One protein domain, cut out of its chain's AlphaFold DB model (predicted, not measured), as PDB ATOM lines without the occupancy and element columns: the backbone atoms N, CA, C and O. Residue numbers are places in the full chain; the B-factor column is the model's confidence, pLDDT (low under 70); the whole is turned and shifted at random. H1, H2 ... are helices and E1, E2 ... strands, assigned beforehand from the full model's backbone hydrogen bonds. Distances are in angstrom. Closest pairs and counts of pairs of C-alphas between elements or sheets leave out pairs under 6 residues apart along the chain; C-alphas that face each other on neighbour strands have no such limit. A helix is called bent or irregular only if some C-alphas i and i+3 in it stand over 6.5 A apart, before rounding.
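What this domain is: This is residues 17 to 76 and 93 to 135 of the 159 residues of an uncharacterized protein of Nocardia sp. 852002-20019_SCH5090214 (UniProt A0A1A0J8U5). A small antiparallel sheet of three strands has H4 over one face, and H3 packs on H4; the chain reaches away from this core in two directions. H2, linked to E1, reaches away on one side with the short H1 packed on its residues 28 to 32, while beyond E3 residues 116 to 122 and 126 to 135, which hold H5 and H6, stick out as a loose tail. The printed part has 103 residues with six named helices and three named strands, in the order H1 H2 E1 H3 H4 E2 E3 H5 H6, and the class is mixed, helices and strands. The sheet's order is E1, E2, E3. The whole is loose, with a radius of gyration of the C-alphas of 16.8 A and spans of 44 by 35 by 31 A.

Where its parts are: Begin at the sheet: find C-alpha 96 at (52.584, 131.178, 96.570), from which E2, residues 96 to 101, runs 16.5 A. E1 is residues 40 to 43, 9.8 A, and E3 is residues 109 to 112, 10.3 A. H4, residues 62 to 72, runs 15.6 A, and H3, residues 48 to 55, 10.9 A. Go back to C-alpha 17 at (72.125, 127.211, 88.731) for H1, residues 17 to 20, 4.8 A; H2, residues 25 to 36, follows and runs 16.3 A. Past the sheet, H5 is residues 117 to 122, 8.7 A, and H6 is residues 127 to 131, 8.4 A, ending at C-alpha 131 at (61.856, 153.728, 86.529). H6 is irregular, but only just: C-alphas 127 and 130 are 6.9 A apart.

How they stand to each other: Look first at E1 and E2, antiparallel at 152 degrees, where N 41 and O 100 are 2.9 A apart, within hydrogen-bond range. E2 and E3 form a hairpin, antiparallel at 151 degrees, with N 99 and O 109 at 2.8 A. H4 is on the sheet, over E2, at a height over the sheet of 9.5 A, and runs along the strands at 21 degrees to E2 on the local plane, which is fitted to just 6 C-alphas. The closest C-alphas of H4 and E2 are those of Trp 71 and Cys 96, 7.1 A apart. H3 is not on the sheet; it touches H4 at a steep tilt of 47 degrees, opposite ways, and their closest C-alphas are those of Pro 48 and Thr 69, 6.3 A apart. H1 touches H2 at its residues 28 to 32 alone, with the C-alphas of Ala 20 and Gln 28 closest at 4.8 A. H5 and H6 are apart from each other, and each is also apart from H1, H2, H3 and H4. Every O i to N i+4 pair is within hydrogen-bond range in H2 and H5; H3 has 3 of 4, H4 6 of 7, and H6 0 of 1, with 1 of 2 O i to N i+3 pairs within range, while H1 is too short for an O i to N i+4 pair.

The domain as a whole: The C-alphas of Ala 104 and His 133, 48.8 A apart, are the two farthest apart. Residues 77 to 92 are not printed, and C-alphas 76 and 93 are 13.9 A apart across the cut. Of the links that are printed whole, none is long. The mean pLDDT of the printed part is 84.0; residues 74 to 76, 103 to 104, 125 and 127 to 135 are under 70.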
ATOM      1  N   LYS A  17      70.933 126.972  89.558       86.44
ATOM      2  CA  LYS A  17      72.125 127.211  88.731       86.44
ATOM      3  C   LYS A  17      72.994 128.353  89.247       86.44
ATOM      4  O   LYS A  17      74.205 128.279  89.075       86.44
ATOM      5  N   ASP A  18      72.423 129.347  89.922       85.69
ATOM      6  CA  ASP A  18      73.202 130.442  90.509       85.69
ATOM      7  C   ASP A  18      74.199 129.907  91.553       85.69
ATOM      8  O   ASP A  18      75.288 130.450  91.719       85.69
ATOM      9  N   LEU A  19      73.865 128.793  92.219       80.00
ATOM     10  CA  LEU A  19      74.750 128.103  93.163       80.00
ATOM     11  C   LEU A  19      75.796 127.219  92.467       80.00
ATOM     12  O   LEU A  19      76.793 126.853  93.083       80.00
ATOM     13  N   ALA A  20      75.584 126.875  91.197       75.25
ATOM     14  CA  ALA A  20      76.515 126.108  90.373       75.25
ATOM     15  C   ALA A  20      77.399 127.001  89.481       75.25
ATOM     16  O   ALA A  20      78.274 126.494  88.788       75.25
ATOM     17  N   ALA A  21      77.213 128.322  89.506       81.62
ATOM     18  CA  ALA A  21      77.908 129.263  88.626       81.62
ATOM     19  C   ALA A  21      79.338 129.634  89.079       81.62
ATOM     20  O   ALA A  21      79.938 130.546  88.519       81.62
ATOM     21  N   PHE A  22      79.896 128.967  90.095       82.19
ATOM     22  CA  PHE A  22      81.241 129.264  90.602       82.19
ATOM     23  C   PHE A  22      82.347 128.668  89.721       82.19
ATOM     24  O   PHE A  22      82.213 127.549  89.234       82.19
ATOM     25  N   ASP A  23      83.489 129.351  89.620       82.44
ATOM     26  CA  ASP A  23      84.620 128.952  88.757       82.44
ATOM     27  C   ASP A  23      85.293 127.622  89.152       82.44
ATOM     28  O   ASP A  23      86.007 127.009  88.363       82.44
ATOM     29  N   SER A  24      85.085 127.163  90.388       90.12
ATOM     30  CA  SER A  24      85.689 125.944  90.933       90.12
ATOM     31  C   SER A  24      84.628 124.911  91.290       90.12
ATOM     32  O   SER A  24      83.696 125.209  92.038       90.12
ATOM     33  N   ALA A  25      84.838 123.660  90.869       86.50
ATOM     34  CA  ALA A  25      83.987 122.527  91.241       86.50
ATOM     35  C   ALA A  25      83.844 122.366  92.769       86.50
ATOM     36  O   ALA A  25      82.771 122.031  93.267       86.50
ATOM     37  N   ALA A  26      84.897 122.676  93.537       86.50
ATOM     38  CA  ALA A  26      84.845 122.631  94.998       86.50
ATOM     39  C   ALA A  26      83.922 123.718  95.584       86.50
ATOM     40  O   ALA A  26      83.229 123.480  96.574       86.50
ATOM     41  N   ALA A  27      83.886 124.907  94.971       84.88
ATOM     42  CA  ALA A  27      82.997 125.991  95.383       84.88
ATOM     43  C   ALA A  27      81.533 125.683  95.034       84.88
ATOM     44  O   ALA A  27      80.660 125.882  95.879       84.88
ATOM     45  N   GLN A  28      81.284 125.118  93.847       85.56
ATOM     46  CA  GLN A  28      79.956 124.655  93.430       85.56
ATOM     47  C   GLN A  28      79.411 123.587  94.389       85.56
ATOM     48  O   GLN A  28      78.319 123.744  94.933       85.56
ATOM     49  N   ALA A  29      80.200 122.546  94.682       86.19
ATOM     50  CA  ALA A  29      79.807 121.483  95.609       86.19
ATOM     51  C   ALA A  29      79.508 122.026  97.016       86.19
ATOM     52  O   ALA A  29      78.556 121.607  97.672       86.19
ATOM     53  N   LYS A  30      80.288 123.010  97.479       86.69
ATOM     54  CA  LYS A  30      80.055 123.659  98.772       86.69
ATOM     55  C   LYS A  30      78.749 124.458  98.792       86.69
ATOM     56  O   LYS A  30      78.023 124.390  99.783       86.69
ATOM     57  N   ALA A  31      78.463 125.218  97.734       85.56
ATOM     58  CA  ALA A  31      77.244 126.012  97.616       85.56
ATOM     59  C   ALA A  31      75.996 125.124  97.539       85.56
ATOM     60  O   ALA A  31      75.047 125.334  98.299       85.56
ATOM     61  N   LEU A  32      76.037 124.076  96.714       86.19
ATOM     62  CA  LEU A  32      74.968 123.085  96.634       86.19
ATOM     63  C   LEU A  32      74.770 122.370  97.977       86.19
ATOM     64  O   LEU A  32      73.655 122.307  98.492       86.19
ATOM     65  N   GLY A  33      75.860 121.977  98.638       86.81
ATOM     66  CA  GLY A  33      75.805 121.373  99.965       86.81
ATOM     67  C   GLY A  33      75.268 122.308 101.059       86.81
ATOM     68  O   GLY A  33      74.800 121.832 102.095       86.81
ATOM     69  N   PHE A  34      75.328 123.638 100.904       85.94
ATOM     70  CA  PHE A  34      74.627 124.561 101.811       85.94
ATOM     71  C   PHE A  34      73.123 124.570 101.570       85.94
ATOM     72  O   PHE A  34      72.361 124.645 102.537       85.94
ATOM     73  N   PHE A  35      72.709 124.486 100.307       87.31
ATOM     74  CA  PHE A  35      71.308 124.379  99.943       87.31
ATOM     75  C   PHE A  35      70.704 123.068 100.460       87.31
ATOM     76  O   PHE A  35      69.732 123.122 101.206       87.31
ATOM     77  N   GLU A  36      71.315 121.913 100.188       87.06
ATOM     78  CA  GLU A  36      70.829 120.587 100.617       87.06
ATOM     79  C   GLU A  36      70.579 120.515 102.134       87.06
ATOM     80  O   GLU A  36      69.493 120.143 102.589       87.06
ATOM     81  N   ARG A  37      71.542 120.992 102.931       85.56
ATOM     82  CA  ARG A  37      71.488 120.966 104.405       85.56
ATOM     83  C   ARG A  37      70.636 122.076 105.021       85.56
ATOM     84  O   ARG A  37      70.532 122.176 106.251       85.56
ATOM     85  N   ALA A  38      70.043 122.956 104.215       87.81
ATOM     86  CA  ALA A  38      69.162 123.993 104.730       87.81
ATOM     87  C   ALA A  38      67.957 123.348 105.435       87.81
ATOM     88  O   ALA A  38      67.214 122.557 104.852       87.81
ATOM     89  N   ARG A  39      67.749 123.702 106.711       87.44
ATOM     90  CA  ARG A  39      66.645 123.169 107.532       87.44
ATOM     91  C   ARG A  39      65.269 123.657 107.084       87.44
ATOM     92  O   ARG A  39      64.273 123.052 107.460       87.44
ATOM     93  N   ALA A  40      65.221 124.731 106.312       90.25
ATOM     94  CA  ALA A  40      64.017 125.228 105.678       90.25
ATOM     95  C   ALA A  40      64.375 125.671 104.263       90.25
ATOM     96  O   ALA A  40      65.397 126.330 104.059       90.25
ATOM     97  N   LYS A  41      63.534 125.293 103.305       92.31
ATOM     98  CA  LYS A  41      63.648 125.680 101.903       92.31
ATOM     99  C   LYS A  41      62.291 126.212 101.479       92.31
ATOM    100  O   LYS A  41      61.283 125.538 101.679       92.31
ATOM    101  N   ILE A  42      62.269 127.433 100.964       94.19
ATOM    102  CA  ILE A  42      61.053 128.105 100.513       94.19
ATOM    103  C   ILE A  42      61.134 128.162  98.994       94.19
ATOM    104  O   ILE A  42      62.012 128.826  98.449       94.19
ATOM    105  N   ILE A  43      60.251 127.429  98.325       94.31
ATOM    106  CA  ILE A  43      60.255 127.270  96.871       94.31
ATOM    107  C   ILE A  43      59.063 128.043  96.317       94.31
ATOM    108  O   ILE A  43      57.917 127.725  96.628       94.31
ATOM    109  N   GLY A  44      59.336 129.099  95.552       93.81
ATOM    110  CA  GLY A  44      58.308 129.863  94.845       93.81
ATOM    111  C   GLY A  44      57.903 129.203  93.526       93.81
ATOM    112  O   GLY A  44      58.346 128.093  93.234       93.81
ATOM    113  N   PRO A  45      57.099 129.887  92.700       92.75
ATOM    114  CA  PRO A  45      56.735 129.398  91.377       92.75
ATOM    115  C   PRO A  45      57.984 129.182  90.517       92.75
ATOM    116  O   PRO A  45      58.754 130.119  90.299       92.75
ATOM    117  N   VAL A  46      58.179 127.963  90.017       92.00
ATOM    118  CA  VAL A  46      59.289 127.621  89.115       92.00
ATOM    119  C   VAL A  46      58.800 126.793  87.931       92.00
ATOM    120  O   VAL A  46      57.815 126.063  88.029       92.00
ATOM    121  N   GLY A  47      59.484 126.916  86.793       90.56
ATOM    122  CA  GLY A  47      59.141 126.180  85.578       90.56
ATOM    123  C   GLY A  47      59.534 124.691  85.620       90.56
ATOM    124  O   GLY A  47      60.273 124.267  86.514       90.56
ATOM    125  N   PRO A  48      59.104 123.898  84.616       89.62
ATOM    126  CA  PRO A  48      59.321 122.447  84.567       89.62
ATOM    127  C   PRO A  48      60.789 122.009  84.604       89.62
ATOM    128  O   PRO A  48      61.113 120.972  85.174       89.62
ATOM    129  N   GLU A  49      61.695 122.791  84.019       90.81
ATOM    130  CA  GLU A  49      63.121 122.460  84.070       90.81
ATOM    131  C   GLU A  49      63.737 122.724  85.443       90.81
ATOM    132  O   GLU A  49      64.617 121.995  85.891       90.81
ATOM    133  N   GLU A  50      63.318 123.803  86.097       92.19
ATOM    134  CA  GLU A  50      63.904 124.224  87.364       92.19
ATOM    135  C   GLU A  50      63.453 123.317  88.506       92.19
ATOM    136  O   GLU A  50      64.269 122.937  89.343       92.19
ATOM    137  N   ILE A  51      62.188 122.887  88.498       93.19
ATOM    138  CA  ILE A  51      61.691 121.927  89.487       93.19
ATOM    139  C   ILE A  51      62.429 120.585  89.405       93.19
ATOM    140  O   ILE A  51      62.680 119.966  90.435       93.19
ATOM    141  N   GLU A  52      62.852 120.163  88.210       92.50
ATOM    142  CA  GLU A  52      63.634 118.934  88.053       92.50
ATOM    143  C   GLU A  52      65.061 119.089  88.595       92.50
ATOM    144  O   GLU A  52      65.604 118.174  89.206       92.50
ATOM    145  N   ARG A  53      65.659 120.278  88.462       90.69
ATOM    146  CA  ARG A  53      66.960 120.567  89.086       90.69
ATOM    147  C   ARG A  53      66.859 120.608  90.605       90.69
ATOM    148  O   ARG A  53      67.739 120.093  91.285       90.69
ATOM    149  N   LEU A  54      65.781 121.180  91.142       91.38
ATOM    150  CA  LEU A  54      65.525 121.182  92.582       91.38
ATOM    151  C   LEU A  54      65.369 119.756  93.129       91.38
ATOM    152  O   LEU A  54      65.891 119.471  94.204       91.38
ATOM    153  N   ARG A  55      64.730 118.852  92.372       90.81
ATOM    154  CA  ARG A  55      64.582 117.428  92.731       90.81
ATOM    155  C   ARG A  55      65.902 116.687  92.903       90.81
ATOM    156  O   ARG A  55      65.965 115.756  93.697       90.81
ATOM    157  N   ALA A  56      66.956 117.112  92.210       86.19
ATOM    158  CA  ALA A  56      68.281 116.520  92.374       86.19
ATOM    159  C   ALA A  56      68.906 116.816  93.752       86.19
ATOM    160  O   ALA A  56      69.783 116.077  94.187       86.19
ATOM    161  N   ALA A  57      68.462 117.877  94.436       84.31
ATOM    162  CA  ALA A  57      69.019 118.325  95.716       84.31
ATOM    163  C   ALA A  57      68.022 118.246  96.891       84.31
ATOM    164  O   ALA A  57      68.407 118.385  98.053       84.31
ATOM    165  N   VAL A  58      66.727 118.077  96.611       87.75
ATOM    166  CA  VAL A  58      65.643 118.032  97.601       87.75
ATOM    167  C   VAL A  58      64.603 117.021  97.159       87.75
ATOM    168  O   VAL A  58      64.151 117.065  96.020       87.75
ATOM    169  N   SER A  59      64.136 116.182  98.082       89.25
ATOM    170  CA  SER A  59      62.998 115.303  97.820       89.25
ATOM    171  C   SER A  59      61.739 116.129  97.563       89.25
ATOM    172  O   SER A  59      61.186 116.746  98.478       89.25
ATOM    173  N   ILE A  60      61.310 116.166  96.302       91.62
ATOM    174  CA  ILE A  60      60.072 116.807  95.864       91.62
ATOM    175  C   ILE A  60      59.203 115.745  95.194       91.62
ATOM    176  O   ILE A  60      59.632 115.090  94.233       91.62
ATOM    177  N   THR A  61      57.986 115.583  95.709       91.69
ATOM    178  CA  THR A  61      57.012 114.618  95.185       91.69
ATOM    179  C   THR A  61      56.435 115.098  93.854       91.69
ATOM    180  O   THR A  61      56.478 116.287  93.528       91.69
ATOM    181  N   ASP A  62      55.852 114.193  93.067       92.62
ATOM    182  CA  ASP A  62      55.234 114.586  91.795       92.62
ATOM    183  C   ASP A  62      54.048 115.545  92.008       92.62
ATOM    184  O   ASP A  62      53.863 116.487  91.238       92.62
ATOM    185  N   THR A  63      53.301 115.389  93.106       93.12
ATOM    186  CA  THR A  63      52.233 116.322  93.497       93.12
ATOM    187  C   THR A  63      52.777 117.717  93.796       93.12
ATOM    188  O   THR A  63      52.225 118.710  93.328       93.12
ATOM    189  N   GLU A  64      53.881 117.817  94.537       94.50
ATOM    190  CA  GLU A  64      54.535 119.099  94.821       94.50
ATOM    191  C   GLU A  64      55.075 119.747  93.545       94.50
ATOM    192  O   GLU A  64      54.941 120.957  93.360       94.50
ATOM    193  N   LYS A  65      55.633 118.941  92.634       93.94
ATOM    194  CA  LYS A  65      56.077 119.404  91.319       93.94
ATOM    195  C   LYS A  65      54.921 120.010  90.527       93.94
ATOM    196  O   LYS A  65      55.055 121.128  90.030       93.94
ATOM    197  N   LEU A  66      53.790 119.311  90.429       93.00
ATOM    198  CA  LEU A  66      52.599 119.813  89.739       93.00
ATOM    199  C   LEU A  66      52.084 121.103  90.387       93.00
ATOM    200  O   LEU A  66      51.800 122.076  89.693       93.00
ATOM    201  N   LEU A  67      52.049 121.150  91.719       92.81
ATOM    202  CA  LEU A  67      51.596 122.319  92.461       92.81
ATOM    203  C   LEU A  67      52.476 123.547  92.187       92.81
ATOM    204  O   LEU A  67      51.972 124.594  91.782       92.81
ATOM    205  N   VAL A  68      53.791 123.421  92.362       92.88
ATOM    206  CA  VAL A  68      54.734 124.537  92.208       92.88
ATOM    207  C   VAL A  68      54.815 125.014  90.756       92.88
ATOM    208  O   VAL A  68      54.889 126.218  90.506       92.88
ATOM    209  N   THR A  69      54.758 124.090  89.793       92.12
ATOM    210  CA  THR A  69      54.764 124.452  88.367       92.12
ATOM    211  C   THR A  69      53.458 125.107  87.927       92.12
ATOM    212  O   THR A  69      53.502 126.043  87.129       92.12
ATOM    213  N   SER A  70      52.309 124.720  88.500       90.12
ATOM    214  CA  SER A  70      51.021 125.380  88.223       90.12
ATOM    215  C   SER A  70      51.031 126.869  88.580       90.12
ATOM    216  O   SER A  70      50.412 127.684  87.903       90.12
ATOM    217  N   TRP A  71      51.794 127.260  89.604       91.38
ATOM    218  CA  TRP A  71      51.924 128.657  90.016       91.38
ATOM    219  C   TRP A  71      52.754 129.495  89.039       91.38
ATOM    220  O   TRP A  71      52.600 130.717  88.992       91.38
ATOM    221  N   ALA A  72      53.643 128.847  88.285       85.56
ATOM    222  CA  ALA A  72      54.486 129.480  87.279       85.56
ATOM    223  C   ALA A  72      53.818 129.529  85.899       85.56
ATOM    224  O   ALA A  72      54.354 130.170  84.994       85.56
ATOM    225  N   ALA A  73      52.672 128.858  85.729       76.12
ATOM    226  CA  ALA A  73      51.974 128.797  84.457       76.12
ATOM    227  C   ALA A  73      51.572 130.214  83.998       76.12
ATOM    228  O   ALA A  73      50.885 130.932  84.738       76.12
ATOM    229  N   PRO A  74      51.991 130.642  82.792       64.75
ATOM    230  CA  PRO A  74      51.476 131.867  82.208       64.75
ATOM    231  C   PRO A  74      49.971 131.707  81.967       64.75
ATOM    232  O   PRO A  74      49.503 130.618  81.627       64.75
ATOM    233  N   ARG A  75      49.201 132.787  82.147       60.53
ATOM    234  CA  ARG A  75      47.781 132.778  81.773       60.53
ATOM    235  C   ARG A  75      47.684 132.455  80.271       60.53
ATOM    236  O   ARG A  75      48.504 132.982  79.512       60.53
ATOM    237  N   PRO A  76      46.717 131.628  79.831       59.00
ATOM    238  CA  PRO A  76      46.409 131.501  78.413       59.00
ATOM    239  C   PRO A  76      46.209 132.888  77.789       59.00
ATOM    240  O   PRO A  76      45.640 133.755  78.464       59.00
ATOM    241  N   GLY A  93      50.150 132.610  90.475       82.56
ATOM    242  CA  GLY A  93      50.937 132.037  91.564       82.56
ATOM    243  C   GLY A  93      51.729 133.033  92.411       82.56
ATOM    244  O   GLY A  93      52.501 132.619  93.272       82.56
ATOM    245  N   THR A  94      51.582 134.342  92.199       85.50
ATOM    246  CA  THR A  94      52.367 135.327  92.951       85.50
ATOM    247  C   THR A  94      52.059 135.253  94.443       85.50
ATOM    248  O   THR A  94      50.900 135.255  94.878       85.50
ATOM    249  N   GLY A  95      53.128 135.192  95.236       88.88
ATOM    250  CA  GLY A  95      53.064 135.008  96.680       88.88
ATOM    251  C   GLY A  95      52.834 133.562  97.118       88.88
ATOM    252  O   GLY A  95      52.853 133.338  98.321       88.88
ATOM    253  N   CYS A  96      52.617 132.599  96.215       93.50
ATOM    254  CA  CYS A  96      52.584 131.178  96.570       93.50
ATOM    255  C   CYS A  96      53.991 130.637  96.793       93.50
ATOM    256  O   CYS A  96      54.891 130.885  95.990       93.50
ATOM    257  N   PHE A  97      54.148 129.841  97.842       95.69
ATOM    258  CA  PHE A  97      55.391 129.160  98.157       95.69
ATOM    259  C   PHE A  97      55.121 127.778  98.752       95.69
ATOM    260  O   PHE A  97      54.101 127.546  99.399       95.69
ATOM    261  N   LEU A  98      56.078 126.875  98.570       95.44
ATOM    262  CA  LEU A  98      56.154 125.580  99.230       95.44
ATOM    263  C   LEU A  98      57.283 125.613 100.265       95.44
ATOM    264  O   LEU A  98      58.437 125.876  99.922       95.44
ATOM    265  N   LEU A  99      56.966 125.337 101.530       94.75
ATOM    266  CA  LEU A  99      57.950 125.157 102.596       94.75
ATOM    267  C   LEU A  99      58.336 123.681 102.706       94.75
ATOM    268  O   LEU A  99      57.514 122.853 103.093       94.75
ATOM    269  N   LYS A 100      59.606 123.360 102.453       92.12
ATOM    270  CA  LYS A 100      60.193 122.054 102.781       92.12
ATOM    271  C   LYS A 100      61.019 122.168 104.054       92.12
ATOM    272  O   LYS A 100      61.857 123.067 104.184       92.12
ATOM    273  N   THR A 101      60.774 121.261 104.996       86.75
ATOM    274  CA  THR A 101      61.475 121.223 106.282       86.75
ATOM    275  C   THR A 101      62.506 120.096 106.291       86.75
ATOM    276  O   THR A 101      62.212 118.957 105.954       86.75
ATOM    277  N   GLY A 102      63.736 120.424 106.676       71.31
ATOM    278  CA  GLY A 102      64.819 119.464 106.878       71.31
ATOM    279  C   GLY A 102      65.284 118.700 105.633       71.31
ATOM    280  O   GLY A 102      65.212 119.185 104.504       71.31
ATOM    281  N   GLU A 103      65.847 117.523 105.914       66.19
ATOM    282  CA  GLU A 103      66.334 116.503 104.967       66.19
ATOM    283  C   GLU A 103      65.358 115.312 104.885       66.19
ATOM    284  O   GLU A 103      65.605 114.354 104.162       66.19
ATOM    285  N   ALA A 104      64.271 115.342 105.665       66.12
ATOM    286  CA  ALA A 104      63.286 114.271 105.690       66.12
ATOM    287  C   ALA A 104      62.390 114.347 104.449       66.12
ATOM    288  O   ALA A 104      62.019 115.437 104.010       66.12
ATOM    289  N   ASP A 105      61.990 113.183 103.943       73.81
ATOM    290  CA  ASP A 105      61.068 113.041 102.812       73.81
ATOM    291  C   ASP A 105      59.605 113.287 103.228       73.81
ATOM    292  O   ASP A 105      58.704 112.480 103.015       73.81
ATOM    293  N   ALA A 106      59.379 114.395 103.934       83.19
ATOM    294  CA  ALA A 106      58.059 114.815 104.371       83.19
ATOM    295  C   ALA A 106      57.406 115.705 103.301       83.19
ATOM    296  O   ALA A 106      58.100 116.530 102.684       83.19
ATOM    297  N   PRO A 107      56.075 115.616 103.117       87.75
ATOM    298  CA  PRO A 107      55.340 116.569 102.299       87.75
ATOM    299  C   PRO A 107      55.602 118.010 102.747       87.75
ATOM    300  O   PRO A 107      55.640 118.329 103.937       87.75
ATOM    301  N   GLY A 108      55.812 118.885 101.775       92.31
ATOM    302  CA  GLY A 108      55.967 120.310 101.975       92.31
ATOM    303  C   GLY A 108      54.646 120.977 102.327       92.31
ATOM    304  O   GLY A 108      53.562 120.482 102.028       92.31
ATOM    305  N   ILE A 109      54.752 122.142 102.953       94.69
ATOM    306  CA  ILE A 109      53.607 122.930 103.401       94.69
ATOM    307  C   ILE A 109      53.411 124.080 102.408       94.69
ATOM    308  O   ILE A 109      54.265 124.972 102.353       94.69
ATOM    309  N   PRO A 110      52.335 124.092 101.607       95.62
ATOM    310  CA  PRO A 110      52.041 125.218 100.736       95.62
ATOM    311  C   PRO A 110      51.461 126.384 101.542       95.62
ATOM    312  O   PRO A 110      50.626 126.200 102.425       95.62
ATOM    313  N   PHE A 111      51.881 127.606 101.224       94.81
ATOM    314  CA  PHE A 111      51.352 128.824 101.832       94.81
ATOM    315  C   PHE A 111      51.366 129.984 100.834       94.81
ATOM    316  O   PHE A 111      52.135 129.990  99.873       94.81
ATOM    317  N   ARG A 112      50.511 130.991 101.061       93.56
ATOM    318  CA  ARG A 112      50.512 132.236 100.284       93.56
ATOM    319  C   ARG A 112      50.846 133.422 101.174       93.56
ATOM    320  O   ARG A 112      50.161 133.691 102.157       93.56
ATOM    321  N   MET A 113      51.868 134.171 100.786       91.31
ATOM    322  CA  MET A 113      52.210 135.439 101.407       91.31
ATOM    323  C   MET A 113      51.263 136.546 100.945       91.31
ATOM    324  O   MET A 113      50.896 136.663  99.770       91.31
ATOM    325  N   THR A 114      50.886 137.399 101.889       88.75
ATOM    326  CA  THR A 114      50.161 138.637 101.615       88.75
ATOM    327  C   THR A 114      50.889 139.788 102.284       88.75
ATOM    328  O   THR A 114      51.443 139.620 103.366       88.75
ATOM    329  N   PHE A 115      50.911 140.945 101.624       85.50
ATOM    330  CA  PHE A 115      51.456 142.152 102.231       85.50
ATOM    331  C   PHE A 115      50.556 142.618 103.363       85.50
ATOM    332  O   PHE A 115      49.330 142.687 103.208       85.50
ATOM    333  N   THR A 116      51.184 142.996 104.467       87.25
ATOM    334  CA  THR A 116      50.534 143.721 105.550       87.25
ATOM    335  C   THR A 116      49.985 145.061 105.040       87.25
ATOM    336  O   THR A 116      50.469 145.599 104.034       87.25
ATOM    337  N   PRO A 117      48.995 145.657 105.731       85.69
ATOM    338  CA  PRO A 117      48.488 146.981 105.369       85.69
ATOM    339  C   PRO A 117      49.599 148.038 105.261       85.69
ATOM    340  O   PRO A 117      49.598 148.843 104.333       85.69
ATOM    341  N   THR A 118      50.590 147.989 106.155       88.00
ATOM    342  CA  THR A 118      51.730 148.917 106.167       88.00
ATOM    343  C   THR A 118      52.644 148.745 104.956       88.00
ATOM    344  O   THR A 118      53.053 149.740 104.360       88.00
ATOM    345  N   GLU A 119      52.968 147.510 104.569       84.12
ATOM    346  CA  GLU A 119      53.802 147.231 103.389       84.12
ATOM    347  C   GLU A 119      53.118 147.685 102.100       84.12
ATOM    348  O   GLU A 119      53.768 148.276 101.238       84.12
ATOM    349  N   ARG A 120      51.797 147.476 102.008       82.69
ATOM    350  CA  ARG A 120      50.978 147.972 100.896       82.69
ATOM    351  C   ARG A 120      50.985 149.497 100.840       82.69
ATOM    352  O   ARG A 120      51.269 150.058  99.792       82.69
ATOM    353  N   ALA A 121      50.739 150.163 101.968       78.94
ATOM    354  CA  ALA A 121      50.683 151.622 102.036       78.94
ATOM    355  C   ALA A 121      52.036 152.292 101.743       78.94
ATOM    356  O   ALA A 121      52.086 153.378 101.174       78.94
ATOM    357  N   ARG A 122      53.146 151.659 102.144       80.00
ATOM    358  CA  ARG A 122      54.498 152.194 101.924       80.00
ATOM    359  C   ARG A 122      55.095 151.789 100.579       80.00
ATOM    360  O   ARG A 122      56.101 152.381 100.180       80.00
ATOM    361  N   ASP A 123      54.487 150.816  99.899       75.25
ATOM    362  CA  ASP A 123      54.867 150.297  98.580       75.25
ATOM    363  C   ASP A 123      56.388 150.029  98.482       75.25
ATOM    364  O   ASP A 123      57.095 150.371  97.536       75.25
ATOM    365  N   ILE A 124      56.920 149.419  99.549       77.00
ATOM    366  CA  ILE A 124      58.357 149.149  99.723       77.00
ATOM    367  C   ILE A 124      58.883 148.068  98.770       77.00
ATOM    368  O   ILE A 124      60.088 147.968  98.556       77.00
ATOM    369  N   HIS A 125      57.985 147.258  98.208       69.19
ATOM    370  CA  HIS A 125      58.315 146.137  97.327       69.19
ATOM    371  C   HIS A 125      58.363 146.531  95.845       69.19
ATOM    372  O   HIS A 125      58.713 145.708  95.002       69.19
ATOM    373  N   ASN A 126      58.036 147.780  95.509       70.38
ATOM    374  CA  ASN A 126      58.079 148.266  94.139       70.38
ATOM    375  C   ASN A 126      59.505 148.650  93.733       70.38
ATOM    376  O   ASN A 126      59.966 149.781  93.902       70.38
ATOM    377  N   THR A 127      60.203 147.683  93.143       62.12
ATOM    378  CA  THR A 127      61.546 147.862  92.576       62.12
ATOM    379  C   THR A 127      61.552 148.742  91.323       62.12
ATOM    380  O   THR A 127      62.594 149.296  90.973       62.12
ATOM    381  N   ASN A 128      60.394 148.937  90.682       61.69
ATOM    382  CA  ASN A 128      60.242 149.787  89.501       61.69
ATOM    383  C   ASN A 128      60.080 151.272  89.842       61.69
ATOM    384  O   ASN A 128      60.082 152.096  88.933       61.69
ATOM    385  N   ARG A 129      60.023 151.654  91.129       59.31
ATOM    386  CA  ARG A 129      59.989 153.068  91.548       59.31
ATOM    387  C   ARG A 129      61.083 153.905  90.895       59.31
ATOM    388  O   ARG A 129      60.819 155.037  90.502       59.31
ATOM    389  N   ARG A 130      62.281 153.338  90.721       59.31
ATOM    390  CA  ARG A 130      63.410 154.006  90.052       59.31
ATOM    391  C   ARG A 130      63.154 154.314  88.574       59.31
ATOM    392  O   ARG A 130      63.772 155.228  88.057       59.31
ATOM    393  N   PHE A 131      62.235 153.592  87.937       62.06
ATOM    394  CA  PHE A 131      61.856 153.728  86.529       62.06
ATOM    395  C   PHE A 131      60.477 154.378  86.340       62.06
ATOM    396  O   PHE A 131      60.023 154.532  85.211       62.06
ATOM    397  N   SER A 132      59.822 154.814  87.420       59.59
ATOM    398  CA  SER A 132      58.498 155.457  87.370       59.59
ATOM    399  C   SER A 132      58.466 156.729  86.514       59.59
ATOM    400  O   SER A 132      57.443 157.042  85.915       59.59
ATOM    401  N   HIS A 133      59.603 157.417  86.374       58.84
ATOM    402  CA  HIS A 133      59.776 158.542  85.451       58.84
ATOM    403  C   HIS A 133      59.719 158.165  83.953       58.84
ATOM    404  O   HIS A 133      59.598 159.054  83.118       58.84
ATOM    405  N   LEU A 134      59.795 156.871  83.611       57.38
ATOM    406  CA  LEU A 134      59.709 156.346  82.242       57.38
ATOM    407  C   LEU A 134      58.338 155.716  81.952       57.38
ATOM    408  O   LEU A 134      57.925 155.659  80.799       57.38
ATOM    409  N   THR A 135      57.633 155.238  82.984       55.44
ATOM    410  CA  THR A 135      56.360 154.510  82.868       55.44
ATOM    411  C   THR A 135      55.299 155.190  83.735       55.44
ATOM    412  O   THR A 135      55.203 154.933  84.937       55.44
TER     413      THR A 135